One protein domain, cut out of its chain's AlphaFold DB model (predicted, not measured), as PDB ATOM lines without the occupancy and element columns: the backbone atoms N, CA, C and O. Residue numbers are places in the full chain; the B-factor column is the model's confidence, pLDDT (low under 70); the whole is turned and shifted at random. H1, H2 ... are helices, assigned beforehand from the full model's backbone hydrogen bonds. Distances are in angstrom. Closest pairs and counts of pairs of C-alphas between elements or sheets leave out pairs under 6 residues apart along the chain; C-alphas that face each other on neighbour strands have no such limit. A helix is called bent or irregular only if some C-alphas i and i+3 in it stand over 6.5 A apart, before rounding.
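What this domain is: This is residues 19 to 232 of the 238 residues of an uncharacterized protein of Propionibacterium sp (UniProt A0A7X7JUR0). An elongated helical body: H3, H8, H10 and H5a, one arm of the bent helix H5, form a four-helix bundle, with H1 packed along H3 and H9 packed on H3 and H8. The arm H5b and the short helices H2, H6 and H7 lie toward one end of the long axis, and H4 lies at the opposite end. The printed part has 214 residues with ten named helices, H1 to H10 along the chain, and no named strand: all helix. It is compact, with a radius of gyration of the C-alphas of 18.1 A and spans of 60 by 38 by 28 A.

How they stand to each other: H5, residues 88 to 117, was assigned as one helix by its hydrogen bonds but is bent: C-alphas 105 and 108 are 6.9 A apart, and its arms H5a, residues 88 to 105, and H5b, residues 108 to 117, stand at 54 degrees, a steep tilt. With residues 97 to 105 alone, H5a touches H8, residues 143 to 166, at a shallow tilt of 32 degrees, opposite ways; their closest C-alphas, of Ala 105 and Gly 150, are 4.1 A apart. H10, residues 209 to 230, touches H8 at a shallow tilt of 24 degrees, the same way, closest at the C-alphas of Ala 165 and Tyr 226, 4.8 A. H1, residues 21 to 37, touches H3, residues 56 to 73, at a shallow tilt of 15 degrees, opposite ways, closest at the C-alphas of Thr 24 and Ala 70, 3.9 A. With residues 172 to 180 alone, H9, residues 171 to 190, touches H3, closest at the C-alphas of Ala 68 and Pro 173, 4.7 A. H6, residues 120 to 124, touches H1, closest at the C-alphas of Leu 37 and Tyr 121, 4.7 A; of H1, residues 36 to 37 alone take part. H2, residues 41 to 44, is close to but not clearly touching H3, H4, residues 79 to 84, likewise to H5a, and H7, residues 134 to 140, is near H5b. Every O i to N i+4 pair is within hydrogen-bond range in H1, H4, H5a, H8 and H10; H3 has 13 of 14, H5b 5 of 6, H7 2 of 3, H9 13 of 16 and H6 0 of 1, beside 2 of 2 O i to N i+3 pairs, and H2 is too short for one.

Where its parts are: H8 is 35.1 A long, H10 31.4 A, H3 26.6 A, H9 26.3 A, H5a 26.0 A and H1 24.1 A. H1 begins at C-alpha 21 (244.988, 145.463, 84.757), and H10 ends at C-alpha 230 (246.472, 163.210, 91.370).

The domain as a whole: The C-alphas farthest apart, of Gln 84 and Gly 128, are 60.4 A apart. The printed part has no cut; the links H2 to H3 and H9 to H10 are long. Mean pLDDT of the printed part is 76.3, with 60 residues under 70, among them 42 to 58 and 188 to 207.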
ATOM      1  N   ARG A  19     240.305 150.543  85.866       75.88
ATOM      2  CA  ARG A  19     241.678 150.218  85.441       75.88
ATOM      3  C   ARG A  19     241.713 148.919  84.645       75.88
ATOM      4  O   ARG A  19     241.052 147.936  84.977       75.88
ATOM      5  N   SER A  20     242.543 148.899  83.614       83.31
ATOM      6  CA  SER A  20     242.701 147.766  82.708       83.31
ATOM      7  C   SER A  20     243.929 146.952  83.098       83.31
ATOM      8  O   SER A  20     244.921 146.935  82.375       83.31
ATOM      9  N   LEU A  21     243.861 146.254  84.236       84.31
ATOM     10  CA  LEU A  21     244.988 145.463  84.757       84.31
ATOM     11  C   LEU A  21     245.469 144.387  83.773       84.31
ATOM     12  O   LEU A  21     246.657 144.078  83.739       84.31
ATOM     13  N   TRP A  22     244.570 143.867  82.930       86.00
ATOM     14  CA  TRP A  22     244.940 142.927  81.870       86.00
ATOM     15  C   TRP A  22     245.927 143.550  80.877       86.00
ATOM     16  O   TRP A  22     246.805 142.851  80.397       86.00
ATOM     17  N   LEU A  23     245.798 144.853  80.596       87.31
ATOM     18  CA  LEU A  23     246.644 145.580  79.651       87.31
ATOM     19  C   LEU A  23     248.033 145.820  80.251       87.31
ATOM     20  O   LEU A  23     249.032 145.691  79.555       87.31
ATOM     21  N   THR A  24     248.114 146.080  81.559       89.31
ATOM     22  CA  THR A  24     249.393 146.101  82.280       89.31
ATOM     23  C   THR A  24     250.053 144.722  82.267       89.31
ATOM     24  O   THR A  24     251.219 144.612  81.895       89.31
ATOM     25  N   ALA A  25     249.314 143.666  82.615       90.75
ATOM     26  CA  ALA A  25     249.847 142.307  82.655       90.75
ATOM     27  C   ALA A  25     250.294 141.816  81.268       90.75
ATOM     28  O   ALA A  25     251.407 141.314  81.126       90.75
ATOM     29  N   SER A  26     249.464 142.002  80.238       92.69
ATOM     30  CA  SER A  26     249.801 141.620  78.865       92.69
ATOM     31  C   SER A  26     250.991 142.414  78.350       92.69
ATOM     32  O   SER A  26     251.869 141.826  77.733       92.69
ATOM     33  N   SER A  27     251.088 143.705  78.673       93.31
ATOM     34  CA  SER A  27     252.250 144.502  78.297       93.31
ATOM     35  C   SER A  27     253.538 143.989  78.937       93.31
ATOM     36  O   SER A  27     254.538 143.873  78.242       93.31
ATOM     37  N   VAL A  28     253.530 143.646  80.230       93.75
ATOM     38  CA  VAL A  28     254.712 143.072  80.898       93.75
ATOM     39  C   VAL A  28     255.119 141.759  80.230       93.75
ATOM     40  O   VAL A  28     256.287 141.580  79.886       93.75
ATOM     41  N   VAL A  29     254.161 140.854  80.005       94.75
ATOM     42  CA  VAL A  29     254.425 139.537  79.404       94.75
ATOM     43  C   VAL A  29     254.940 139.673  77.972       94.75
ATOM     44  O   VAL A  29     255.962 139.080  77.640       94.75
ATOM     45  N   LEU A  30     254.274 140.474  77.136       93.62
ATOM     46  CA  LEU A  30     254.645 140.657  75.732       93.62
ATOM     47  C   LEU A  30     255.994 141.357  75.590       93.62
ATOM     48  O   LEU A  30     256.808 140.921  74.784       93.62
ATOM     49  N   THR A  31     256.273 142.391  76.391       93.50
ATOM     50  CA  THR A  31     257.583 143.053  76.382       93.50
ATOM     51  C   THR A  31     258.683 142.101  76.841       93.50
ATOM     52  O   THR A  31     259.724 142.036  76.198       93.50
ATOM     53  N   THR A  32     258.457 141.320  77.901       93.50
ATOM     54  CA  THR A  32     259.450 140.345  78.388       93.50
ATOM     55  C   THR A  32     259.721 139.266  77.345       93.50
ATOM     56  O   THR A  32     260.877 138.987  77.039       93.50
ATOM     57  N   ALA A  33     258.668 138.690  76.755       92.31
ATOM     58  CA  ALA A  33     258.799 137.707  75.687       92.31
ATOM     59  C   ALA A  33     259.531 138.302  74.479       92.31
ATOM     60  O   ALA A  33     260.410 137.653  73.919       92.31
ATOM     61  N   ALA A  34     259.225 139.552  74.122       90.31
ATOM     62  CA  ALA A  34     259.860 140.196  72.988       90.31
ATOM     63  C   ALA A  34     261.347 140.468  73.206       90.31
ATOM     64  O   ALA A  34     262.163 140.144  72.345       90.31
ATOM     65  N   LEU A  35     261.701 140.989  74.381       88.88
ATOM     66  CA  LEU A  35     263.090 141.188  74.772       88.88
ATOM     67  C   LEU A  35     263.845 139.873  74.931       88.88
ATOM     68  O   LEU A  35     265.043 139.865  74.728       88.88
ATOM     69  N   TYR A  36     263.201 138.774  75.319       89.94
ATOM     70  CA  TYR A  36     263.900 137.503  75.499       89.94
ATOM     71  C   TYR A  36     264.108 136.759  74.171       89.94
ATOM     72  O   TYR A  36     265.211 136.284  73.905       89.94
ATOM     73  N   LEU A  37     263.073 136.685  73.325       89.19
ATOM     74  CA  LEU A  37     263.071 135.868  72.105       89.19
ATOM     75  C   LEU A  37     263.620 136.595  70.870       89.19
ATOM     76  O   LEU A  37     264.199 135.957  69.994       89.19
ATOM     77  N   TRP A  38     263.452 137.918  70.788       83.81
ATOM     78  CA  TRP A  38     263.753 138.704  69.582       83.81
ATOM     79  C   TRP A  38     264.810 139.791  69.790       83.81
ATOM     80  O   TRP A  38     264.959 140.676  68.951       83.81
ATOM     81  N   TRP A  39     265.593 139.704  70.865       79.12
ATOM     82  CA  TRP A  39     266.683 140.647  71.151       79.12
ATOM     83  C   TRP A  39     267.760 140.718  70.059       79.12
ATOM     84  O   TRP A  39     268.523 141.671  69.964       79.12
ATOM     85  N   TRP A  40     267.864 139.672  69.247       75.25
ATOM     86  CA  TRP A  40     268.868 139.556  68.200       75.25
ATOM     87  C   TRP A  40     268.463 140.287  66.912       75.25
ATOM     88  O   TRP A  40     269.327 140.608  66.098       75.25
ATOM     89  N   LEU A  41     267.166 140.580  66.715       73.38
ATOM     90  CA  LEU A  41     266.637 141.145  65.464       73.38
ATOM     91  C   LEU A  41     267.347 142.438  65.031       73.38
ATOM     92  O   LEU A  41     267.633 142.575  63.843       73.38
ATOM     93  N   PRO A  42     267.656 143.388  65.930       67.56
ATOM     94  CA  PRO A  42     268.352 144.614  65.539       67.56
ATOM     95  C   PRO A  42     269.824 144.413  65.165       67.56
ATOM     96  O   PRO A  42     270.406 145.302  64.550       67.56
ATOM     97  N   PHE A  43     270.418 143.271  65.521       66.94
ATOM     98  CA  PHE A  43     271.819 142.967  65.240       66.94
ATOM     99  C   PHE A  43     272.024 142.120  63.977       66.94
ATOM    100  O   PHE A  43     273.069 142.238  63.351       66.94
ATOM    101  N   ASP A  44     271.043 141.293  63.599       63.38
ATOM    102  CA  ASP A  44     271.148 140.329  62.482       63.38
ATOM    103  C   ASP A  44     270.031 140.497  61.421       63.38
ATOM    104  O   ASP A  44     269.925 139.730  60.465       63.38
ATOM    105  N   GLY A  45     269.133 141.473  61.593       56.19
ATOM    106  CA  GLY A  45     268.005 141.723  60.691       56.19
ATOM    107  C   GLY A  45     268.364 142.525  59.428       56.19
ATOM    108  O   GLY A  45     269.451 143.080  59.322       56.19
ATOM    109  N   PRO A  46     267.422 142.701  58.479       51.53
ATOM    110  CA  PRO A  46     267.630 143.519  57.269       51.53
ATOM    111  C   PRO A  46     267.864 145.012  57.562       51.53
ATOM    112  O   PRO A  46     268.211 145.776  56.665       51.53
ATOM    113  N   TRP A  47     267.656 145.416  58.815       48.25
ATOM    114  CA  TRP A  47     267.918 146.750  59.346       48.25
ATOM    115  C   TRP A  47     269.207 146.804  60.183       48.25
ATOM    116  O   TRP A  47     269.527 147.864  60.710       48.25
ATOM    117  N   ALA A  48     269.939 145.691  60.317       49.62
ATOM    118  CA  ALA A  48     271.211 145.645  61.023       49.62
ATOM    119  C   ALA A  48     272.227 146.538  60.292       49.62
ATOM    120  O   ALA A  48     272.524 146.306  59.114       49.62
ATOM    121  N   PRO A  49     272.755 147.589  60.934       50.56
ATOM    122  CA  PRO A  49     273.773 148.408  60.315       50.56
ATOM    123  C   PRO A  49     275.111 147.685  60.391       50.56
ATOM    124  O   PRO A  49     275.485 147.113  61.410       50.56
ATOM    125  N   ILE A  50     275.885 147.803  59.322       47.22
ATOM    126  CA  ILE A  50     277.213 147.203  59.245       47.22
ATOM    127  C   ILE A  50     278.193 147.864  60.242       47.22
ATOM    128  O   ILE A  50     279.210 147.249  60.513       47.22
ATOM    129  N   ASN A  51     277.919 149.056  60.822       44.50
ATOM    130  CA  ASN A  51     278.878 149.786  61.683       44.50
ATOM    131  C   ASN A  51     278.301 150.908  62.606       44.50
ATOM    132  O   ASN A  51     279.030 151.856  62.896       44.50
ATOM    133  N   GLU A  52     277.037 150.899  63.068       51.19
ATOM    134  CA  GLU A  52     276.497 152.063  63.824       51.19
ATOM    135  C   GLU A  52     276.175 151.833  65.321       51.19
ATOM    136  O   GLU A  52     275.354 150.977  65.653       51.19
ATOM    137  N   PRO A  53     276.704 152.676  66.238       48.94
ATOM    138  CA  PRO A  53     276.576 152.516  67.693       48.94
ATOM    139  C   PRO A  53     275.189 152.872  68.265       48.94
ATOM    140  O   PRO A  53     274.995 152.850  69.478       48.94
ATOM    141  N   ARG A  54     274.209 153.231  67.423       50.41
ATOM    142  CA  ARG A  54     272.915 153.802  67.852       50.41
ATOM    143  C   ARG A  54     271.746 152.801  67.902       50.41
ATOM    144  O   ARG A  54     270.687 153.154  68.404       50.41
ATOM    145  N   TYR A  55     271.912 151.545  67.467       51.69
ATOM    146  CA  TYR A  55     270.804 150.560  67.389       51.69
ATOM    147  C   TYR A  55     270.391 149.899  68.715       51.69
ATOM    148  O   TYR A  55     269.288 149.353  68.812       51.69
ATOM    149  N   VAL A  56     271.211 150.035  69.762       52.66
ATOM    150  CA  VAL A  56     270.872 149.743  71.174       52.66
ATOM    151  C   VAL A  56     269.464 150.247  71.536       52.66
ATOM    152  O   VAL A  56     268.687 149.568  72.203       52.66
ATOM    153  N   GLN A  57     269.110 151.401  70.976       62.19
ATOM    154  CA  GLN A  57     267.913 152.191  71.239       62.19
ATOM    155  C   GLN A  57     266.605 151.540  70.745       62.19
ATOM    156  O   GLN A  57     265.531 151.866  71.247       62.19
ATOM    157  N   MET A  58     266.650 150.590  69.798       65.06
ATOM    158  CA  MET A  58     265.428 149.954  69.278       65.06
ATOM    159  C   MET A  58     264.781 149.009  70.304       65.06
ATOM    160  O   MET A  58     263.555 148.964  70.425       65.06
ATOM    161  N   HIS A  59     265.595 148.306  71.096       71.44
ATOM    162  CA  HIS A  59     265.106 147.514  72.226       71.44
ATOM    163  C   HIS A  59     264.549 148.408  73.326       71.44
ATOM    164  O   HIS A  59     263.519 148.086  73.922       71.44
ATOM    165  N   GLU A  60     265.205 149.548  73.563       78.75
ATOM    166  CA  GLU A  60     264.752 150.528  74.543       78.75
ATOM    167  C   GLU A  60     263.357 151.026  74.222       78.75
ATOM    168  O   GLU A  60     262.491 151.009  75.094       78.75
ATOM    169  N   LEU A  61     263.103 151.349  72.956       80.50
ATOM    170  CA  LEU A  61     261.795 151.791  72.499       80.50
ATOM    171  C   LEU A  61     260.691 150.761  72.781       80.50
ATOM    172  O   LEU A  61     259.614 151.137  73.237       80.50
ATOM    173  N   LEU A  62     260.946 149.469  72.560       85.81
ATOM    174  CA  LEU A  62     259.981 148.397  72.834       85.81
ATOM    175  C   LEU A  62     259.633 148.317  74.329       85.81
ATOM    176  O   LEU A  62     258.457 148.234  74.697       85.81
ATOM    177  N   THR A  63     260.645 148.403  75.194       88.38
ATOM    178  CA  THR A  63     260.464 148.410  76.653       88.38
ATOM    179  C   THR A  63     259.780 149.681  77.140       88.38
ATOM    180  O   THR A  63     258.936 149.620  78.029       88.38
ATOM    181  N   ILE A  64     260.090 150.825  76.529       89.56
ATOM    182  CA  ILE A  64     259.472 152.119  76.822       89.56
ATOM    183  C   ILE A  64     257.994 152.106  76.429       89.56
ATOM    184  O   ILE A  64     257.150 152.475  77.242       89.56
ATOM    185  N   ILE A  65     257.655 151.640  75.222       89.12
ATOM    186  CA  ILE A  65     256.262 151.528  74.765       89.12
ATOM    187  C   ILE A  65     255.494 150.565  75.672       89.12
ATOM    188  O   ILE A  65     254.375 150.875  76.087       89.12
ATOM    189  N   GLY A  66     256.097 149.429  76.029       90.31
ATOM    190  CA  GLY A  66     255.518 148.496  76.990       90.31
ATOM    191  C   GLY A  66     255.276 149.145  78.357       90.31
ATOM    192  O   GLY A  66     254.167 149.114  78.881       90.31
ATOM    193  N   GLY A  67     256.277 149.822  78.917       90.62
ATOM    194  CA  GLY A  67     256.159 150.491  80.213       90.62
ATOM    195  C   GLY A  67     255.099 151.589  80.205       90.62
ATOM    196  O   GLY A  67     254.265 151.661  81.105       90.62
ATOM    197  N   ALA A  68     255.055 152.394  79.145       90.06
ATOM    198  CA  ALA A  68     254.052 153.429  78.931       90.06
ATOM    199  C   ALA A  68     252.632 152.848  78.802       90.06
ATOM    200  O   ALA A  68     251.679 153.383  79.370       90.06
ATOM    201  N   THR A  69     252.495 151.717  78.108       89.94
ATOM    202  CA  THR A  69     251.237 150.969  77.985       89.94
ATOM    203  C   THR A  69     250.811 150.410  79.343       89.94
ATOM    204  O   THR A  69     249.663 150.571  79.752       89.94
ATOM    205  N   ALA A  70     251.736 149.840  80.115       90.12
ATOM    206  CA  ALA A  70     251.458 149.350  81.460       90.12
ATOM    207  C   ALA A  70     251.020 150.469  82.417       90.12
ATOM    208  O   ALA A  70     250.052 150.282  83.164       90.12
ATOM    209  N   LEU A  71     251.670 151.637  82.341       87.94
ATOM    210  CA  LEU A  71     251.285 152.853  83.059       87.94
ATOM    211  C   LEU A  71     249.885 153.329  82.653       87.94
ATOM    212  O   LEU A  71     249.099 153.701  83.518       87.94
ATOM    213  N   PHE A  72     249.529 153.263  81.368       85.62
ATOM    214  CA  PHE A  72     248.166 153.546  80.911       85.62
ATOM    215  C   PHE A  72     247.141 152.569  81.502       85.62
ATOM    216  O   PHE A  72     246.050 152.965  81.900       85.62
ATOM    217  N   GLY A  73     247.492 151.284  81.593       84.31
ATOM    218  CA  GLY A  73     246.611 150.243  82.123       84.31
ATOM    219  C   GLY A  73     246.214 150.452  83.585       84.31
ATOM    220  O   GLY A  73     245.075 150.148  83.951       84.31
ATOM    221  N   ILE A  74     247.104 151.027  84.404       83.06
ATOM    222  CA  ILE A  74     246.811 151.359  85.807       83.06
ATOM    223  C   ILE A  74     246.109 152.704  85.984       83.06
ATOM    224  O   ILE A  74     245.734 153.048  87.111       83.06
ATOM    225  N   GLN A  75     245.910 153.467  84.906       78.62
ATOM    226  CA  GLN A  75     245.175 154.711  85.017       78.62
ATOM    227  C   GLN A  75     243.676 154.426  85.228       78.62
ATOM    228  O   GLN A  75     243.078 153.606  84.524       78.62
ATOM    229  N   PRO A  76     243.054 155.080  86.217       70.75
ATOM    230  CA  PRO A  76     241.596 155.122  86.382       70.75
ATOM    231  C   PRO A  76     240.886 155.546  85.085       70.75
ATOM    232  O   PRO A  76     241.309 156.483  84.407       70.75
ATOM    233  N   ARG A  77     239.772 154.879  84.761       70.06
ATOM    234  CA  ARG A  77     238.896 155.254  83.629       70.06
ATOM    235  C   ARG A  77     237.613 155.959  84.069       70.06
ATOM    236  O   ARG A  77     236.828 156.385  83.230       70.06
ATOM    237  N   LEU A  78     237.377 156.026  85.379       61.16
ATOM    238  CA  LEU A  78     236.197 156.632  85.986       61.16
ATOM    239  C   LEU A  78     236.637 157.730  86.960       61.16
ATOM    240  O   LEU A  78     236.759 157.510  88.162       61.16
ATOM    241  N   ASP A  79     236.880 158.918  86.420       59.38
ATOM    242  CA  ASP A  79     237.470 160.074  87.112       59.38
ATOM    243  C   ASP A  79     236.622 160.531  88.306       59.38
ATOM    244  O   ASP A  79     237.144 160.950  89.339       59.38
ATOM    245  N   TRP A  80     235.302 160.365  88.202       58.38
ATOM    246  CA  TRP A  80     234.350 160.695  89.260       58.38
ATOM    247  C   TRP A  80     234.490 159.800  90.503       58.38
ATOM    248  O   TRP A  80     234.255 160.273  91.613       58.38
ATOM    249  N   VAL A  81     234.917 158.541  90.344       56.97
ATOM    250  CA  VAL A  81     235.143 157.613  91.470       56.97
ATOM    251  C   VAL A  81     236.380 158.030  92.259       56.97
ATOM    252  O   VAL A  81     236.383 157.956  93.483       56.97
ATOM    253  N   GLU A  82     237.421 158.514  91.581       58.66
ATOM    254  CA  GLU A  82     238.628 158.995  92.256       58.66
ATOM    255  C   GLU A  82     238.405 160.318  92.983       58.66
ATOM    256  O   GLU A  82     238.872 160.465  94.112       58.66
ATOM    257  N   LEU A  83     237.634 161.235  92.389       58.06
ATOM    258  CA  LEU A  83     237.268 162.515  93.009       58.06
ATOM    259  C   LEU A  83     236.432 162.344  94.285       58.06
ATOM    260  O   LEU A  83     236.484 163.193  95.174       58.06
ATOM    261  N   GLN A  84     235.671 161.252  94.385       57.50
ATOM    262  CA  GLN A  84     234.853 160.920  95.555       57.50
ATOM    263  C   GLN A  84     235.559 159.975  96.536       57.50
ATOM    264  O   GLN A  84     235.064 159.748  97.641       57.50
ATOM    265  N   SER A  85     236.707 159.414  96.152       51.53
ATOM    266  CA  SER A  85     237.425 158.465  96.993       51.53
ATOM    267  C   SER A  85     238.173 159.173  98.127       51.53
ATOM    268  O   SER A  85     238.791 160.224  97.920       51.53
ATOM    269  N   PRO A  86     238.190 158.597  99.341       54.44
ATOM    270  CA  PRO A  86     239.126 159.013 100.368       54.44
ATOM    271  C   PRO A  86     240.556 158.935  99.813       54.44
ATOM    272  O   PRO A  86     240.934 157.985  99.129       54.44
ATOM    273  N   ARG A  87     241.372 159.924 100.180       58.41
ATOM    274  CA  ARG A  87     242.724 160.222  99.673       58.41
ATOM    275  C   ARG A  87     243.785 159.087  99.582       58.41
ATOM    276  O   ARG A  87     244.772 159.340  98.891       58.41
ATOM    277  N   PRO A  88     243.684 157.865 100.162       61.50
ATOM    278  CA  PRO A  88     244.646 156.780  99.890       61.50
ATOM    279  C   PRO A  88     244.826 156.343  98.423       61.50
ATOM    280  O   PRO A  88     245.883 155.796  98.101       61.50
ATOM    281  N   LEU A  89     243.864 156.565  97.515       68.06
ATOM    282  CA  LEU A  89     243.982 156.045  96.140       68.06
ATOM    283  C   LEU A  89     245.085 156.723  95.311       68.06
ATOM    284  O   LEU A  89     245.711 156.054  94.488       68.06
ATOM    285  N   ALA A  90     245.376 158.004  95.556       69.44
ATOM    286  CA  ALA A  90     246.445 158.721  94.856       69.44
ATOM    287  C   ALA A  90     247.836 158.185  95.232       69.44
ATOM    288  O   ALA A  90     248.682 157.990  94.362       69.44
ATOM    289  N   ALA A  91     248.063 157.880  96.515       75.31
ATOM    290  CA  ALA A  91     249.326 157.308  96.984       75.31
ATOM    291  C   ALA A  91     249.559 155.904  96.406       75.31
ATOM    292  O   ALA A  91     250.656 155.603  95.936       75.31
ATOM    293  N   LEU A  92     248.514 155.068  96.375       78.31
ATOM    294  CA  LEU A  92     248.571 153.742  95.757       78.31
ATOM    295  C   LEU A  92     248.810 153.822  94.243       78.31
ATOM    296  O   LEU A  92     249.589 153.037  93.713       78.31
ATOM    297  N   GLY A  93     248.188 154.784  93.553       78.69
ATOM    298  CA  GLY A  93     248.411 155.025  92.126       78.69
ATOM    299  C   GLY A  93     249.846 155.451  91.813       78.69
ATOM    300  O   GLY A  93     250.454 154.920  90.885       78.69
ATOM    301  N   THR A  94     250.422 156.352  92.612       82.94
ATOM    302  CA  THR A  94     251.830 156.755  92.473       82.94
ATOM    303  C   THR A  94     252.782 155.604  92.776       82.94
ATOM    304  O   THR A  94     253.749 155.408  92.044       82.94
ATOM    305  N   LEU A  95     252.509 154.819  93.821       86.00
ATOM    306  CA  LEU A  95     253.313 153.645  94.155       86.00
ATOM    307  C   LEU A  95     253.263 152.606  93.031       86.00
ATOM    308  O   LEU A  95     254.306 152.105  92.623       86.00
ATOM    309  N   ALA A  96     252.081 152.335  92.473       87.25
ATOM    310  CA  ALA A  96     251.930 151.446  91.326       87.25
ATOM    311  C   ALA A  96     252.701 151.959  90.099       87.25
ATOM    312  O   ALA A  96     253.390 151.177  89.449       87.25
ATOM    313  N   ALA A  97     252.648 153.264  89.811       88.12
ATOM    314  CA  ALA A  97     253.429 153.862  88.729       88.12
ATOM    315  C   ALA A  97     254.938 153.686  88.955       88.12
ATOM    316  O   ALA A  97     255.640 153.227  88.058       88.12
ATOM    317  N   GLY A  98     255.429 153.969  90.166       88.88
ATOM    318  CA  GLY A  98     256.833 153.764  90.524       88.88
ATOM    319  C   GLY A  98     257.275 152.304  90.395       88.88
ATOM    320  O   GLY A  98     258.331 152.036  89.827       88.88
ATOM    321  N   LEU A  99     256.445 151.357  90.844       92.94
ATOM    322  CA  LEU A  99     256.711 149.924  90.700       92.94
ATOM    323  C   LEU A  99     256.739 149.478  89.237       92.94
ATOM    324  O   LEU A  99     257.573 148.651  88.889       92.94
ATOM    325  N   ILE A 100     255.875 150.022  88.375       92.31
ATOM    326  CA  ILE A 100     255.910 149.724  86.937       92.31
ATOM    327  C   ILE A 100     257.194 150.260  86.314       92.31
ATOM    328  O   ILE A 100     257.853 149.526  85.584       92.31
ATOM    329  N   VAL A 101     257.586 151.501  86.617       93.38
ATOM    330  CA  VAL A 101     258.844 152.052  86.091       93.38
ATOM    331  C   VAL A 101     260.032 151.200  86.532       93.38
ATOM    332  O   VAL A 101     260.845 150.818  85.694       93.38
ATOM    333  N   ALA A 102     260.096 150.839  87.818       92.81
ATOM    334  CA  ALA A 102     261.138 149.960  88.335       92.81
ATOM    335  C   ALA A 102     261.114 148.590  87.640       92.81
ATOM    336  O   ALA A 102     262.144 148.139  87.150       92.81
ATOM    337  N   LEU A 103     259.946 147.951  87.532       94.81
ATOM    338  CA  LEU A 103     259.791 146.655  86.874       94.81
ATOM    339  C   LEU A 103     260.339 146.685  85.446       94.81
ATOM    340  O   LEU A 103     261.166 145.845  85.101       94.81
ATOM    341  N   PHE A 104     259.921 147.660  84.637       94.06
ATOM    342  CA  PHE A 104     260.377 147.773  83.253       94.06
ATOM    343  C   PHE A 104     261.867 148.109  83.160       94.06
ATOM    344  O   PHE A 104     262.537 147.562  82.291       94.06
ATOM    345  N   ALA A 105     262.411 148.908  84.081       91.44
ATOM    346  CA  ALA A 105     263.848 149.170  84.163       91.44
ATOM    347  C   ALA A 105     264.676 147.922  84.522       91.44
ATOM    348  O   ALA A 105     265.823 147.805  84.096       91.44
ATOM    349  N   PHE A 106     264.101 146.977  85.272       92.00
ATOM    350  CA  PHE A 106     264.741 145.704  85.616       92.00
ATOM    351  C   PHE A 106     264.561 144.611  84.551       92.00
ATOM    352  O   PHE A 106     265.332 143.651  84.556       92.00
ATOM    353  N   LEU A 107     263.603 144.737  83.623       92.81
ATOM    354  CA  LEU A 107     263.373 143.733  82.572       92.81
ATOM    355  C   LEU A 107     264.628 143.398  81.745       92.81
ATOM    356  O   LEU A 107     264.864 142.209  81.539       92.81
ATOM    357  N   PRO A 108     265.470 144.360  81.314       88.56
ATOM    358  CA  PRO A 108     266.699 144.039  80.590       88.56
ATOM    359  C   PRO A 108     267.635 143.124  81.399       88.56
ATOM    360  O   PRO A 108     268.154 142.140  80.877       88.56
ATOM    361  N   LEU A 109     267.811 143.398  82.697       89.06
ATOM    362  CA  LEU A 109     268.632 142.567  83.585       89.06
ATOM    363  C   LEU A 109     268.016 141.184  83.810       89.06
ATOM    364  O   LEU A 109     268.737 140.187  83.822       89.06
ATOM    365  N   LEU A 110     266.690 141.116  83.952       91.62
ATOM    366  CA  LEU A 110     265.969 139.853  84.060       91.62
ATOM    367  C   LEU A 110     266.169 138.996  82.804       91.62
ATOM    368  O   LEU A 110     266.476 137.816  82.917       91.62
ATOM    369  N   VAL A 111     266.045 139.588  81.617       89.50
ATOM    370  CA  VAL A 111     266.240 138.908  80.328       89.50
ATOM    371  C   VAL A 111     267.668 138.389  80.185       89.50
ATOM    372  O   VAL A 111     267.868 137.229  79.831       89.50
ATOM    373  N   ARG A 112     268.661 139.204  80.553       86.31
ATOM    374  CA  ARG A 112     270.060 138.771  80.599       86.31
ATOM    375  C   ARG A 112     270.249 137.565  81.521       86.31
ATOM    376  O   ARG A 112     270.935 136.612  81.163       86.31
ATOM    377  N   TRP A 113     269.665 137.609  82.718       89.06
ATOM    378  CA  TRP A 113     269.718 136.487  83.651       89.06
ATOM    379  C   TRP A 113     269.020 135.247  83.079       89.06
ATOM    380  O   TRP A 113     269.566 134.151  83.193       89.06
ATOM    381  N   LEU A 114     267.884 135.410  82.393       89.88
ATOM    382  CA  LEU A 114     267.191 134.312  81.718       89.88
ATOM    383  C   LEU A 114     268.095 133.619  80.691       89.88
ATOM    384  O   LEU A 114     268.121 132.395  80.666       89.88
ATOM    385  N   TRP A 115     268.909 134.351  79.924       86.38
ATOM    386  CA  TRP A 115     269.881 133.730  79.008       86.38
ATOM    387  C   TRP A 115     270.938 132.868  79.709       86.38
ATOM    388  O   TRP A 115     271.466 131.944  79.100       86.38
ATOM    389  N   SER A 116     271.239 133.120  80.988       84.44
ATOM    390  CA  SER A 116     272.173 132.276  81.748       84.44
ATOM    391  C   SER A 116     271.563 130.959  82.236       84.44
ATOM    392  O   SER A 116     272.300 130.048  82.608       84.44
ATOM    393  N   VAL A 117     270.230 130.856  82.261       88.69
ATOM    394  CA  VAL A 117     269.507 129.689  82.795       88.69
ATOM    395  C   VAL A 117     268.701 128.940  81.736       88.69
ATOM    396  O   VAL A 117     268.310 127.800  81.969       88.69
ATOM    397  N   THR A 118     268.446 129.549  80.575       89.31
ATOM    398  CA  THR A 118     267.745 128.921  79.452       89.31
ATOM    399  C   THR A 118     268.220 129.463  78.104       89.31
ATOM    400  O   THR A 118     268.407 130.667  77.915       89.31
ATOM    401  N   ASP A 119     268.339 128.552  77.142       86.31
ATOM    402  CA  ASP A 119     268.721 128.759  75.745       86.31
ATOM    403  C   ASP A 119     267.515 128.821  74.792       86.31
ATOM    404  O   ASP A 119     267.685 128.783  73.577       86.31
ATOM    405  N   LEU A 120     266.284 128.958  75.301       88.25
ATOM    406  CA  LEU A 120     265.072 128.979  74.471       88.25
ATOM    407  C   LEU A 120     265.121 130.064  73.379       88.25
ATOM    408  O   LEU A 120     264.583 129.867  72.291       88.25
ATOM    409  N   TYR A 121     265.797 131.184  73.638       83.50
ATOM    410  CA  TYR A 121     266.009 132.247  72.652       83.50
ATOM    411  C   TYR A 121     266.753 131.765  71.387       83.50
ATOM    412  O   TYR A 121     266.506 132.294  70.303       83.50
ATOM    413  N   VAL A 122     267.610 130.739  71.491       85.94
ATOM    414  CA  VAL A 122     268.380 130.168  70.370       85.94
ATOM    415  C   VAL A 122     267.451 129.564  69.319       85.94
ATOM    416  O   VAL A 122     267.719 129.674  68.126       85.94
ATOM    417  N   ALA A 123     266.312 128.997  69.732       86.62
ATOM    418  CA  ALA A 123     265.324 128.429  68.812       86.62
ATOM    419  C   ALA A 123     264.678 129.476  67.884       86.62
ATOM    420  O   ALA A 123     264.090 129.116  66.865       86.62
ATOM    421  N   PHE A 124     264.778 130.762  68.233       85.69
ATOM    422  CA  PHE A 124     264.242 131.875  67.454       85.69
ATOM    423  C   PHE A 124     265.318 132.602  66.643       85.69
ATOM    424  O   PHE A 124     264.980 133.546  65.934       85.69
ATOM    425  N   MET A 125     266.584 132.186  66.734       82.81
ATOM    426  CA  MET A 125     267.697 132.784  65.997       82.81
ATOM    427  C   MET A 125     267.917 132.112  64.633       82.81
ATOM    428  O   MET A 125     267.651 130.916  64.476       82.81
ATOM    429  N   PRO A 126     268.451 132.843  63.637       79.19
ATOM    430  CA  PRO A 126     268.916 132.248  62.392       79.19
ATOM    431  C   PRO A 126     270.034 131.229  62.643       79.19
ATOM    432  O   PRO A 126     270.911 131.432  63.488       79.19
ATOM    433  N   ALA A 127     270.034 130.137  61.876       79.88
ATOM    434  CA  ALA A 127     271.095 129.138  61.951       79.88
ATOM    435  C   ALA A 127     272.461 129.768  61.625       79.88
ATOM    436  O   ALA A 127     272.609 130.436  60.604       79.88
ATOM    437  N   GLY A 128     273.458 129.534  62.484       71.81
ATOM    438  CA  GLY A 128     274.806 130.092  62.326       71.81
ATOM    439  C   GLY A 128     274.979 131.521  62.847       71.81
ATOM    440  O   GLY A 128     276.047 132.096  62.656       71.81
ATOM    441  N   SER A 129     273.967 132.090  63.513       75.75
ATOM    442  CA  SER A 129     274.094 133.399  64.153       75.75
ATOM    443  C   SER A 129     275.148 133.371  65.266       75.75
ATOM    444  O   SER A 129     275.175 132.459  66.099       75.75
ATOM    445  N   VAL A 130     275.993 134.404  65.306       71.06
ATOM    446  CA  VAL A 130     277.073 134.581  66.297       71.06
ATOM    447  C   VAL A 130     276.522 134.598  67.732       71.06
ATOM    448  O   VAL A 130     277.194 134.185  68.673       71.06
ATOM    449  N   PHE A 131     275.258 134.994  67.890       70.88
ATOM    450  CA  PHE A 131     274.552 135.080  69.168       70.88
ATOM    451  C   PHE A 131     274.105 133.725  69.746       70.88
ATOM    452  O   PHE A 131     273.610 133.671  70.875       70.88
ATOM    453  N   THR A 132     274.275 132.633  68.993       75.81
ATOM    454  CA  THR A 132     273.995 131.266  69.465       75.81
ATOM    455  C   THR A 132     275.147 130.662  70.269       75.81
ATOM    456  O   THR A 132     274.919 129.707  71.009       75.81
ATOM    457  N   ASP A 133     276.362 131.226  70.181       75.69
ATOM    458  CA  ASP A 133     277.501 130.814  71.005       75.69
ATOM    459  C   ASP A 133     277.445 131.512  72.382       75.69
ATOM    460  O   ASP A 133     277.589 132.739  72.458       75.69
ATOM    461  N   PRO A 134     277.291 130.765  73.494       70.06
ATOM    462  CA  PRO A 134     277.219 131.339  74.837       70.06
ATOM    463  C   PRO A 134     278.455 132.155  75.238       70.06
ATOM    464  O   PRO A 134     278.346 133.059  76.068       70.06
ATOM    465  N   ARG A 135     279.636 131.846  74.684       71.12
ATOM    466  CA  ARG A 135     280.870 132.585  74.991       71.12
ATOM    467  C   ARG A 135     280.848 133.969  74.359       71.12
ATOM    468  O   ARG A 135     281.127 134.948  75.039       71.12
ATOM    469  N   LEU A 136     280.441 134.043  73.095       71.19
ATOM    470  CA  LEU A 136     280.323 135.306  72.369       71.19
ATOM    471  C   LEU A 136     279.170 136.152  72.913       71.19
ATOM    472  O   LEU A 136     279.284 137.372  72.980       71.19
ATOM    473  N   LEU A 137     278.093 135.518  73.384       70.44
ATOM    474  CA  LEU A 137     276.994 136.218  74.044       70.44
ATOM    475  C   LEU A 137     277.461 137.024  75.265       70.44
ATOM    476  O   LEU A 137     277.029 138.160  75.448       70.44
ATOM    477  N   ALA A 138     278.332 136.453  76.102       69.44
ATOM    478  CA  ALA A 138     278.823 137.129  77.303       69.44
ATOM    479  C   ALA A 138     279.627 138.399  76.978       69.44
ATOM    480  O   ALA A 138     279.509 139.392  77.703       69.44
ATOM    481  N   ASP A 139     280.380 138.372  75.877       68.38
ATOM    482  CA  ASP A 139     281.178 139.501  75.395       68.38
ATOM    483  C   ASP A 139     280.308 140.565  74.704       68.38
ATOM    484  O   ASP A 139     280.504 141.764  74.903       68.38
ATOM    485  N   LEU A 140     279.302 140.139  73.932       67.19
ATOM    486  CA  LEU A 140     278.402 141.023  73.176       67.19
ATOM    487  C   LEU A 140     277.352 141.706  74.059       67.19
ATOM    488  O   LEU A 140     276.858 142.787  73.743       67.19
ATOM    489  N   ALA A 141     277.019 141.086  75.184       70.12
ATOM    490  CA  ALA A 141     276.081 141.595  76.157       70.12
ATOM    491  C   ALA A 141     276.786 141.647  77.521       70.12
ATOM    492  O   ALA A 141     276.643 140.707  78.298       70.12
ATOM    493  N   PRO A 142     277.504 142.725  77.888       74.31
ATOM    494  CA  PRO A 142     278.069 142.913  79.231       74.31
ATOM    495  C   PRO A 142     277.022 143.452  80.232       74.31
ATOM    496  O   PRO A 142     276.090 144.138  79.817       74.31
ATOM    497  N   PRO A 143     277.109 143.182  81.554       76.44
ATOM    498  CA  PRO A 143     276.051 143.563  82.502       76.44
ATOM    499  C   PRO A 143     275.789 145.070  82.557       76.44
ATOM    500  O   PRO A 143     274.636 145.487  82.632       76.44
ATOM    501  N   GLY A 144     276.850 145.880  82.458       73.50
ATOM    502  CA  GLY A 144     276.765 147.343  82.480       73.50
ATOM    503  C   GLY A 144     275.849 147.914  81.397       73.50
ATOM    504  O   GLY A 144     275.142 148.881  81.657       73.50
ATOM    505  N   TYR A 145     275.765 147.253  80.241       74.38
ATOM    506  CA  TYR A 145     274.856 147.629  79.158       74.38
ATOM    507  C   TYR A 145     273.374 147.534  79.556       74.38
ATOM    508  O   TYR A 145     272.575 148.404  79.227       74.38
ATOM    509  N   PHE A 146     272.993 146.509  80.317       79.62
ATOM    510  CA  PHE A 146     271.601 146.320  80.747       79.62
ATOM    511  C   PHE A 146     271.219 147.269  81.883       79.62
ATOM    512  O   PHE A 146     270.054 147.646  82.000       79.62
ATOM    513  N   VAL A 147     272.193 147.685  82.700       81.19
ATOM    514  CA  VAL A 147     271.993 148.742  83.703       81.19
ATOM    515  C   VAL A 147     271.793 150.092  83.011       81.19
ATOM    516  O   VAL A 147     270.849 150.805  83.340       81.19
ATOM    517  N   ALA A 148     272.626 150.403  82.013       77.81
ATOM    518  CA  ALA A 148     272.500 151.579  81.152       77.81
ATOM    519  C   ALA A 148     271.103 151.673  80.511       77.81
ATOM    520  O   ALA A 148     270.408 152.680  80.653       77.81
ATOM    521  N   PHE A 149     270.659 150.573  79.903       80.75
ATOM    522  CA  PHE A 149     269.313 150.419  79.358       80.75
ATOM    523  C   PHE A 149     268.248 150.700  80.439       80.75
ATOM    524  O   PHE A 149     267.344 151.517  80.245       80.75
ATOM    525  N   GLY A 150     268.374 150.087  81.620       85.50
ATOM    526  CA  GLY A 150     267.482 150.334  82.756       85.50
ATOM    527  C   GLY A 150     267.354 151.820  83.113       85.50
ATOM    528  O   GLY A 150     266.237 152.325  83.240       85.50
ATOM    529  N   CYS A 151     268.470 152.547  83.206       83.75
ATOM    530  CA  CYS A 151     268.482 153.990  83.476       83.75
ATOM    531  C   CYS A 151     267.726 154.796  82.408       83.75
ATOM    532  O   CYS A 151     266.944 155.687  82.753       83.75
ATOM    533  N   ASN A 152     267.894 154.446  81.129       84.12
ATOM    534  CA  ASN A 152     267.205 155.097  80.012       84.12
ATOM    535  C   ASN A 152     265.684 154.908  80.099       84.12
ATOM    536  O   ASN A 152     264.920 155.868  79.968       84.12
ATOM    537  N   ILE A 153     265.236 153.686  80.410       88.31
ATOM    538  CA  ILE A 153     263.816 153.384  80.634       88.31
ATOM    539  C   ILE A 153     263.266 154.216  81.795       88.31
ATOM    540  O   ILE A 153     262.190 154.805  81.665       88.31
ATOM    541  N   VAL A 154     263.992 154.291  82.919       89.62
ATOM    542  CA  VAL A 154     263.575 155.094  84.080       89.62
ATOM    543  C   VAL A 154     263.375 156.550  83.681       89.62
ATOM    544  O   VAL A 154     262.317 157.108  83.967       89.62
ATOM    545  N   ALA A 155     264.352 157.154  83.000       86.62
ATOM    546  CA  ALA A 155     264.292 158.556  82.602       86.62
ATOM    547  C   ALA A 155     263.076 158.844  81.705       86.62
ATOM    548  O   ALA A 155     262.299 159.764  81.975       86.62
ATOM    549  N   VAL A 156     262.855 158.023  80.674       88.25
ATOM    550  CA  VAL A 156     261.761 158.236  79.717       88.25
ATOM    551  C   VAL A 156     260.396 157.995  80.357       88.25
ATOM    552  O   VAL A 156     259.481 158.803  80.184       88.25
ATOM    553  N   LEU A 157     260.234 156.914  81.124       90.00
ATOM    554  CA  LEU A 157     258.959 156.627  81.778       90.00
ATOM    555  C   LEU A 157     258.654 157.621  82.908       90.00
ATOM    556  O   LEU A 157     257.490 157.969  83.107       90.00
ATOM    557  N   ALA A 158     259.669 158.144  83.604       88.00
ATOM    558  CA  ALA A 158     259.498 159.237  84.557       88.00
ATOM    559  C   ALA A 158     258.949 160.498  83.868       88.00
ATOM    560  O   ALA A 158     257.969 161.079  84.340       88.00
ATOM    561  N   LEU A 159     259.501 160.878  82.712       87.25
ATOM    562  CA  LEU A 159     258.998 162.005  81.914       87.25
ATOM    563  C   LEU A 159     257.585 161.754  81.362       87.25
ATOM    564  O   LEU A 159     256.757 162.671  81.324       87.25
ATOM    565  N   ALA A 160     257.256 160.511  81.000       86.88
ATOM    566  CA  ALA A 160     255.899 160.129  80.613       86.88
ATOM    567  C   ALA A 160     254.913 160.260  81.792       86.88
ATOM    568  O   ALA A 160     253.807 160.786  81.623       86.88
ATOM    569  N   CYS A 161     255.316 159.874  83.009       85.00
ATOM    570  CA  CYS A 161     254.550 160.118  84.236       85.00
ATOM    571  C   CYS A 161     254.360 161.620  84.492       85.00
ATOM    572  O   CYS A 161     253.243 162.056  84.769       85.00
ATOM    573  N   LEU A 162     255.410 162.431  84.332       84.38
ATOM    574  CA  LEU A 162     255.321 163.889  84.452       84.38
ATOM    575  C   LEU A 162     254.351 164.483  83.422       84.38
ATOM    576  O   LEU A 162     253.505 165.301  83.763       84.38
ATOM    577  N   THR A 163     254.408 164.032  82.172       83.75
ATOM    578  CA  THR A 163     253.503 164.505  81.110       83.75
ATOM    579  C   THR A 163     252.068 164.091  81.380       83.75
ATOM    580  O   THR A 163     251.142 164.882  81.207       83.75
ATOM    581  N   THR A 164     251.879 162.879  81.900       79.94
ATOM    582  CA  THR A 164     250.579 162.435  82.401       79.94
ATOM    583  C   THR A 164     250.078 163.376  83.491       79.94
ATOM    584  O   THR A 164     248.913 163.763  83.459       79.94
ATOM    585  N   ALA A 165     250.955 163.787  84.414       74.94
ATOM    586  CA  ALA A 165     250.649 164.685  85.525       74.94
ATOM    587  C   ALA A 165     250.343 166.122  85.082       74.94
ATOM    588  O   ALA A 165     249.463 166.748  85.676       74.94
ATOM    589  N   LEU A 166     250.994 166.629  84.035       79.62
ATOM    590  CA  LEU A 166     250.853 168.011  83.563       79.62
ATOM    591  C   LEU A 166     249.778 168.180  82.484       79.62
ATOM    592  O   LEU A 166     248.965 169.092  82.569       79.62
ATOM    593  N   VAL A 167     249.760 167.298  81.485       80.00
ATOM    594  CA  VAL A 167     248.970 167.470  80.255       80.00
ATOM    595  C   VAL A 167     247.707 166.619  80.288       80.00
ATOM    596  O   VAL A 167     246.619 167.101  79.996       80.00
ATOM    597  N   GLY A 168     247.798 165.353  80.696       71.31
ATOM    598  CA  GLY A 168     246.635 164.469  80.632       71.31
ATOM    599  C   GLY A 168     246.958 162.998  80.493       71.31
ATOM    600  O   GLY A 168     248.023 162.610  80.020       71.31
ATOM    601  N   ARG A 169     245.971 162.187  80.873       69.62
ATOM    602  CA  ARG A 169     246.003 160.719  80.858       69.62
ATOM    603  C   ARG A 169     246.220 160.146  79.457       69.62
ATOM    604  O   ARG A 169     247.017 159.234  79.271       69.62
ATOM    605  N   THR A 170     245.581 160.746  78.457       69.69
ATOM    606  CA  THR A 170     245.682 160.368  77.040       69.69
ATOM    607  C   THR A 170     247.052 160.649  76.429       69.69
ATOM    608  O   THR A 170     247.525 159.866  75.611       69.69
ATOM    609  N   PHE A 171     247.713 161.735  76.835       70.50
ATOM    610  CA  PHE A 171     249.008 162.124  76.270       70.50
ATOM    611  C   PHE A 171     250.195 161.402  76.907       70.50
ATOM    612  O   PHE A 171     251.221 161.254  76.252       70.50
ATOM    613  N   GLY A 172     250.061 160.913  78.143       66.62
ATOM    614  CA  GLY A 172     251.119 160.200  78.864       66.62
ATOM    615  C   GLY A 172     251.803 159.097  78.048       66.62
ATOM    616  O   GLY A 172     253.007 159.191  77.800       66.62
ATOM    617  N   PRO A 173     251.065 158.089  77.555       67.00
ATOM    618  CA  PRO A 173     251.673 156.965  76.847       67.00
ATOM    619  C   PRO A 173     252.292 157.365  75.508       67.00
ATOM    620  O   PRO A 173     253.400 156.944  75.192       67.00
ATOM    621  N   VAL A 174     251.619 158.239  74.752       76.88
ATOM    622  CA  VAL A 174     252.099 158.737  73.451       76.88
ATOM    623  C   VAL A 174     253.340 159.620  73.617       76.88
ATOM    624  O   VAL A 174     254.244 159.594  72.783       76.88
ATOM    625  N   SER A 175     253.431 160.355  74.729       82.19
ATOM    626  CA  SER A 175     254.570 161.229  75.018       82.19
ATOM    627  C   SER A 175     255.874 160.471  75.246       82.19
ATOM    628  O   SER A 175     256.933 161.049  75.044       82.19
ATOM    629  N   SER A 176     255.824 159.185  75.610       80.56
ATOM    630  CA  SER A 176     257.030 158.374  75.830       80.56
ATOM    631  C   SER A 176     257.916 158.292  74.581       80.56
ATOM    632  O   SER A 176     259.132 158.427  74.687       80.56
ATOM    633  N   ILE A 177     257.311 158.184  73.393       82.75
ATOM    634  CA  ILE A 177     258.021 158.182  72.105       82.75
ATOM    635  C   ILE A 177     258.663 159.550  71.849       82.75
ATOM    636  O   ILE A 177     259.812 159.625  71.421       82.75
ATOM    637  N   LEU A 178     257.939 160.635  72.144       85.12
ATOM    638  CA  LEU A 178     258.443 161.999  71.980       85.12
ATOM    639  C   LEU A 178     259.606 162.288  72.932       85.12
ATOM    640  O   LEU A 178     260.602 162.859  72.503       85.12
ATOM    641  N   TRP A 179     259.510 161.866  74.195       84.19
ATOM    642  CA  TRP A 179     260.588 162.013  75.173       84.19
ATOM    643  C   TRP A 179     261.806 161.185  74.808       84.19
ATOM    644  O   TRP A 179     262.920 161.692  74.892       84.19
ATOM    645  N   PHE A 180     261.600 159.951  74.352       82.12
ATOM    646  CA  PHE A 180     262.688 159.125  73.854       82.12
ATOM    647  C   PHE A 180     263.398 159.806  72.679       82.12
ATOM    648  O   PHE A 180     264.595 160.062  72.754       82.12
ATOM    649  N   ALA A 181     262.654 160.217  71.648       81.44
ATOM    650  CA  ALA A 181     263.215 160.925  70.500       81.44
ATOM    651  C   ALA A 181     263.920 162.235  70.900       81.44
ATOM    652  O   ALA A 181     265.013 162.517  70.417       81.44
ATOM    653  N   ALA A 182     263.336 163.022  71.808       81.50
ATOM    654  CA  ALA A 182     263.925 164.270  72.282       81.50
ATOM    655  C   ALA A 182     265.242 164.042  73.037       81.50
ATOM    656  O   ALA A 182     266.202 164.777  72.807       81.50
ATOM    657  N   LEU A 183     265.313 163.019  73.896       77.94
ATOM    658  CA  LEU A 183     266.542 162.669  74.609       77.94
ATOM    659  C   LEU A 183     267.621 162.153  73.651       77.94
ATOM    660  O   LEU A 183     268.778 162.546  73.790       77.94
ATOM    661  N   LEU A 184     267.250 161.373  72.631       75.38
ATOM    662  CA  LEU A 184     268.178 160.938  71.582       75.38
ATOM    663  C   LEU A 184     268.740 162.113  70.773       75.38
ATOM    664  O   LEU A 184     269.944 162.185  70.528       75.38
ATOM    665  N   VAL A 185     267.883 163.062  70.382       75.38
ATOM    666  CA  VAL A 185     268.297 164.282  69.670       75.38
ATOM    667  C   VAL A 185     269.197 165.144  70.557       75.38
ATOM    668  O   VAL A 185     270.238 165.609  70.093       75.38
ATOM    669  N   ALA A 186     268.843 165.325  71.832       73.12
ATOM    670  CA  ALA A 186     269.647 166.083  72.787       73.12
ATOM    671  C   ALA A 186     271.027 165.444  73.001       73.12
ATOM    672  O   ALA A 186     272.037 166.143  72.960       73.12
ATOM    673  N   GLN A 187     271.099 164.121  73.145       72.19
ATOM    674  CA  GLN A 187     272.367 163.406  73.267       72.19
ATOM    675  C   GLN A 187     273.211 163.520  71.992       72.19
ATOM    676  O   GLN A 187     274.410 163.785  72.064       72.19
ATOM    677  N   GLY A 188     272.585 163.385  70.818       67.94
ATOM    678  CA  GLY A 188     273.268 163.445  69.527       67.94
ATOM    679  C   GLY A 188     273.783 164.834  69.132       67.94
ATOM    680  O   GLY A 188     274.813 164.913  68.467       67.94
ATOM    681  N   HIS A 189     273.095 165.913  69.523       67.81
ATOM    682  CA  HIS A 189     273.436 167.282  69.107       67.81
ATOM    683  C   HIS A 189     274.053 168.153  70.202       67.81
ATOM    684  O   HIS A 189     274.855 169.028  69.887       67.81
ATOM    685  N   LEU A 190     273.681 167.954  71.470       58.91
ATOM    686  CA  LEU A 190     274.129 168.802  72.584       58.91
ATOM    687  C   LEU A 190     275.261 168.162  73.396       58.91
ATOM    688  O   LEU A 190     275.755 168.778  74.336       58.91
ATOM    689  N   GLY A 191     275.655 166.923  73.071       59.31
ATOM    690  CA  GLY A 191     276.635 166.162  73.853       59.31
ATOM    691  C   GLY A 191     276.156 165.853  75.276       59.31
ATOM    692  O   GLY A 191     276.959 165.580  76.165       59.31
ATOM    693  N   TRP A 192     274.845 165.941  75.514       59.84
ATOM    694  CA  TRP A 192     274.227 165.657  76.802       59.84
ATOM    695  C   TRP A 192     274.117 164.148  77.011       59.84
ATOM    696  O   TRP A 192     273.215 163.499  76.484       59.84
ATOM    697  N   ASN A 193     275.007 163.595  77.831       62.91
ATOM    698  CA  ASN A 193     274.981 162.191  78.256       62.91
ATOM    699  C   ASN A 193     273.920 161.955  79.346       62.91
ATOM    700  O   ASN A 193     274.230 161.500  80.436       62.91
ATOM    701  N   VAL A 194     272.668 162.340  79.086       56.69
ATOM    702  CA  VAL A 194     271.547 162.119  80.025       56.69
ATOM    703  C   VAL A 194     271.050 160.672  79.956       56.69
ATOM    704  O   VAL A 194     270.530 160.144  80.935       56.69
ATOM    705  N   LEU A 195     271.226 160.034  78.800       60.16
ATOM    706  CA  LEU A 195     271.047 158.603  78.610       60.16
ATOM    707  C   LEU A 195     272.419 157.931  78.666       60.16
ATOM    708  O   LEU A 195     273.410 158.489  78.183       60.16
ATOM    709  N   ALA A 196     272.469 156.730  79.233       56.34
ATOM    710  CA  ALA A 196     273.694 155.955  79.312       56.34
ATOM    711  C   ALA A 196     274.280 155.752  77.904       56.34
ATOM    712  O   ALA A 196     273.570 155.392  76.960       56.34
ATOM    713  N   SER A 197     275.560 156.090  77.748       54.84
ATOM    714  CA  SER A 197     276.176 156.282  76.439       54.84
ATOM    715  C   SER A 197     276.895 155.034  75.933       54.84
ATOM    716  O   SER A 197     277.389 154.188  76.679       54.84
ATOM    717  N   VAL A 198     276.970 154.942  74.612       52.28
ATOM    718  CA  VAL A 198     277.888 154.048  73.913       52.28
ATOM    719  C   VAL A 198     279.148 154.869  73.629       52.28
ATOM    720  O   VAL A 198     279.045 156.022  73.206       52.28
ATOM    721  N   SER A 199     280.331 154.323  73.912       51.81
ATOM    722  CA  SER A 199     281.606 154.979  73.611       51.81
ATOM    723  C   SER A 199     281.712 155.294  72.113       51.81
ATOM    724  O   SER A 199     281.023 154.696  71.283       51.81
ATOM    725  N   GLY A 200     282.613 156.211  71.742       44.34
ATOM    726  CA  GLY A 200     282.874 156.557  70.336       44.34
ATOM    727  C   GLY A 200     283.318 155.375  69.458       44.34
ATOM    728  O   GLY A 200     283.276 155.487  68.240       44.34
ATOM    729  N   GLU A 201     283.687 154.245  70.066       46.22
ATOM    730  CA  GLU A 201     284.061 152.992  69.396       46.22
ATOM    731  C   GLU A 201     282.900 151.986  69.308       46.22
ATOM    732  O   GLU A 201     283.091 150.846  68.900       46.22
ATOM    733  N   GLY A 202     281.686 152.371  69.713       49.25
ATOM    734  CA  GLY A 202     280.542 151.461  69.747       49.25
ATOM    735  C   GLY A 202     280.523 150.514  70.944       49.25
ATOM    736  O   GLY A 202     279.696 149.606  70.981       49.25
ATOM    737  N   VAL A 203     281.380 150.738  71.947       51.81
ATOM    738  CA  VAL A 203     281.403 149.926  73.168       51.81
ATOM    739  C   VAL A 203     280.384 150.482  74.163       51.81
ATOM    740  O   VAL A 203     280.514 151.636  74.578       51.81
ATOM    741  N   PRO A 204     279.373 149.709  74.583       54.94
ATOM    742  CA  PRO A 204     278.429 150.171  75.588       54.94
ATOM    743  C   PRO A 204     279.147 150.439  76.914       54.94
ATOM    744  O   PRO A 204     279.771 149.541  77.484       54.94
ATOM    745  N   LEU A 205     279.068 151.676  77.411       62.47
ATOM    746  CA  LEU A 205     279.661 152.040  78.692       62.47
ATOM    747  C   LEU A 205     278.676 151.706  79.811       62.47
ATOM    748  O   LEU A 205     277.472 151.943  79.701       62.47
ATOM    749  N   ALA A 206     279.194 151.151  80.906       64.00
ATOM    750  CA  ALA A 206     278.418 151.083  82.135       64.00
ATOM    751  C   ALA A 206     278.015 152.513  82.543       64.00
ATOM    752  O   ALA A 206     278.843 153.423  82.415       64.00
ATOM    753  N   PRO A 207     276.777 152.726  83.022       69.25
ATOM    754  CA  PRO A 207     276.355 154.052  83.448       69.25
ATOM    755  C   PRO A 207     277.234 154.509  84.612       69.25
ATOM    756  O   PRO A 207     277.570 153.721  85.501       69.25
ATOM    757  N   SER A 208     277.606 155.786  84.609       72.44
ATOM    758  CA  SER A 208     278.298 156.391  85.741       72.44
ATOM    759  C   SER A 208     277.364 156.462  86.957       72.44
ATOM    760  O   SER A 208     276.138 156.474  86.821       72.44
ATOM    761  N   GLU A 209     277.922 156.555  88.166       75.44
ATOM    762  CA  GLU A 209     277.116 156.746  89.385       75.44
ATOM    763  C   GLU A 209     276.223 157.995  89.289       75.44
ATOM    764  O   GLU A 209     275.083 157.990  89.759       75.44
ATOM    765  N   SER A 210     276.708 159.043  88.613       73.44
ATOM    766  CA  SER A 210     275.929 160.241  88.305       73.44
ATOM    767  C   SER A 210     274.721 159.957  87.416       73.44
ATOM    768  O   SER A 210     273.657 160.507  87.684       73.44
ATOM    769  N   ASP A 211     274.833 159.080  86.416       72.19
ATOM    770  CA  ASP A 211     273.718 158.756  85.511       72.19
ATOM    771  C   ASP A 211     272.601 158.031  86.270       72.19
ATOM    772  O   ASP A 211     271.418 158.361  86.145       72.19
ATOM    773  N   VAL A 212     272.983 157.091  87.142       77.12
ATOM    774  CA  VAL A 212     272.048 156.377  88.022       77.12
ATOM    775  C   VAL A 212     271.368 157.348  88.992       77.12
ATOM    776  O   VAL A 212     270.148 157.278  89.192       77.12
ATOM    777  N   ALA A 213     272.128 158.280  89.575       79.44
ATOM    778  CA  ALA A 213     271.599 159.294  90.482       79.44
ATOM    779  C   ALA A 213     270.628 160.254  89.778       79.44
ATOM    780  O   ALA A 213     269.567 160.553  90.326       79.44
ATOM    781  N   ILE A 214     270.943 160.693  88.554       78.75
ATOM    782  CA  ILE A 214     270.077 161.561  87.744       78.75
ATOM    783  C   ILE A 214     268.780 160.835  87.385       78.75
ATOM    784  O   ILE A 214     267.704 161.390  87.606       78.75
ATOM    785  N   ALA A 215     268.852 159.592  86.899       79.88
ATOM    786  CA  ALA A 215     267.666 158.809  86.552       79.88
ATOM    787  C   ALA A 215     266.758 158.584  87.775       79.88
ATOM    788  O   ALA A 215     265.545 158.804  87.716       79.88
ATOM    789  N   THR A 216     267.349 158.219  88.915       83.06
ATOM    790  CA  THR A 216     266.613 158.005  90.170       83.06
ATOM    791  C   THR A 216     266.015 159.310  90.701       83.06
ATOM    792  O   THR A 216     264.848 159.348  91.092       83.06
ATOM    793  N   GLY A 217     266.778 160.405  90.674       82.62
ATOM    794  CA  GLY A 217     266.309 161.732  91.071       82.62
ATOM    795  C   GLY A 217     265.156 162.220  90.193       82.62
ATOM    796  O   GLY A 217     264.132 162.668  90.713       82.62
ATOM    797  N   ALA A 218     265.272 162.060  88.871       83.19
ATOM    798  CA  ALA A 218     264.217 162.382  87.916       83.19
ATOM    799  C   ALA A 218     262.943 161.574  88.194       83.19
ATOM    800  O   ALA A 218     261.853 162.147  88.216       83.19
ATOM    801  N   LEU A 219     263.070 160.274  88.484       86.69
ATOM    802  CA  LEU A 219     261.939 159.431  88.867       86.69
ATOM    803  C   LEU A 219     261.235 159.953  90.121       86.69
ATOM    804  O   LEU A 219     260.017 160.121  90.107       86.69
ATOM    805  N   VAL A 220     261.982 160.249  91.188       88.75
ATOM    806  CA  VAL A 220     261.414 160.754  92.449       88.75
ATOM    807  C   VAL A 220     260.677 162.075  92.228       88.75
ATOM    808  O   VAL A 220     259.533 162.217  92.663       88.75
ATOM    809  N   VAL A 221     261.286 163.021  91.506       86.69
ATOM    810  CA  VAL A 221     260.673 164.325  91.206       86.69
ATOM    811  C   VAL A 221     259.406 164.158  90.362       86.69
ATOM    812  O   VAL A 221     258.371 164.751  90.677       86.69
ATOM    813  N   CYS A 222     259.443 163.318  89.325       85.88
ATOM    814  CA  CYS A 222     258.296 163.093  88.446       85.88
ATOM    815  C   CYS A 222     257.154 162.351  89.155       85.88
ATOM    816  O   CYS A 222     255.992 162.714  88.974       85.88
ATOM    817  N   LEU A 223     257.456 161.360  90.001       85.88
ATOM    818  CA  LEU A 223     256.454 160.670  90.821       85.88
ATOM    819  C   LEU A 223     255.849 161.595  91.877       85.88
ATOM    820  O   LEU A 223     254.646 161.525  92.136       85.88
ATOM    821  N   PHE A 224     256.644 162.495  92.459       84.81
ATOM    822  CA  PHE A 224     256.130 163.515  93.368       84.81
ATOM    823  C   PHE A 224     255.178 164.477  92.644       84.81
ATOM    824  O   PHE A 224     254.073 164.726  93.130       84.81
ATOM    825  N   ALA A 225     255.547 164.960  91.454       81.94
ATOM    826  CA  ALA A 225     254.668 165.783  90.621       81.94
ATOM    827  C   ALA A 225     253.377 165.035  90.238       81.94
ATOM    828  O   ALA A 225     252.282 165.595  90.329       81.94
ATOM    829  N   TYR A 226     253.490 163.751  89.889       79.56
ATOM    830  CA  TYR A 226     252.358 162.872  89.600       79.56
ATOM    831  C   TYR A 226     251.419 162.721  90.800       79.56
ATOM    832  O   TYR A 226     250.215 162.944  90.670       79.56
ATOM    833  N   TYR A 227     251.967 162.453  91.989       82.31
ATOM    834  CA  TYR A 227     251.206 162.396  93.236       82.31
ATOM    835  C   TYR A 227     250.473 163.710  93.519       82.31
ATOM    836  O   TYR A 227     249.284 163.698  93.821       82.31
ATOM    837  N   ARG A 228     251.158 164.854  93.394       78.62
ATOM    838  CA  ARG A 228     250.565 166.178  93.638       78.62
ATOM    839  C   ARG A 228     249.444 166.500  92.651       78.62
ATOM    840  O   ARG A 228     248.432 167.057  93.066       78.62
ATOM    841  N   SER A 229     249.603 166.120  91.384       73.81
ATOM    842  CA  SER A 229     248.563 166.274  90.361       73.81
ATOM    843  C   SER A 229     247.329 165.426  90.685       73.81
ATOM    844  O   SER A 229     246.217 165.954  90.741       73.81
ATOM    845  N   ALA A 230     247.536 164.145  91.008       69.56
ATOM    846  CA  ALA A 230     246.472 163.210  91.370       69.56
ATOM    847  C   ALA A 230     245.773 163.560  92.700       69.56
ATOM    848  O   ALA A 230     244.585 163.301  92.857       69.56
ATOM    849  N   ALA A 231     246.481 164.175  93.652       64.12
ATOM    850  CA  ALA A 231     245.961 164.521  94.977       64.12
ATOM    851  C   ALA A 231     245.110 165.809  95.028       64.12
ATOM    852  O   ALA A 231     244.670 166.184  96.118       64.12
ATOM    853  N   GLY A 232     244.855 166.481  93.897       54.84
ATOM    854  CA  GLY A 232     243.872 167.573  93.832       54.84
ATOM    855  C   GLY A 232     244.349 168.896  93.228       54.84
ATOM    856  O   GLY A 232     243.893 169.944  93.674       54.84
TER     857      GLY A 232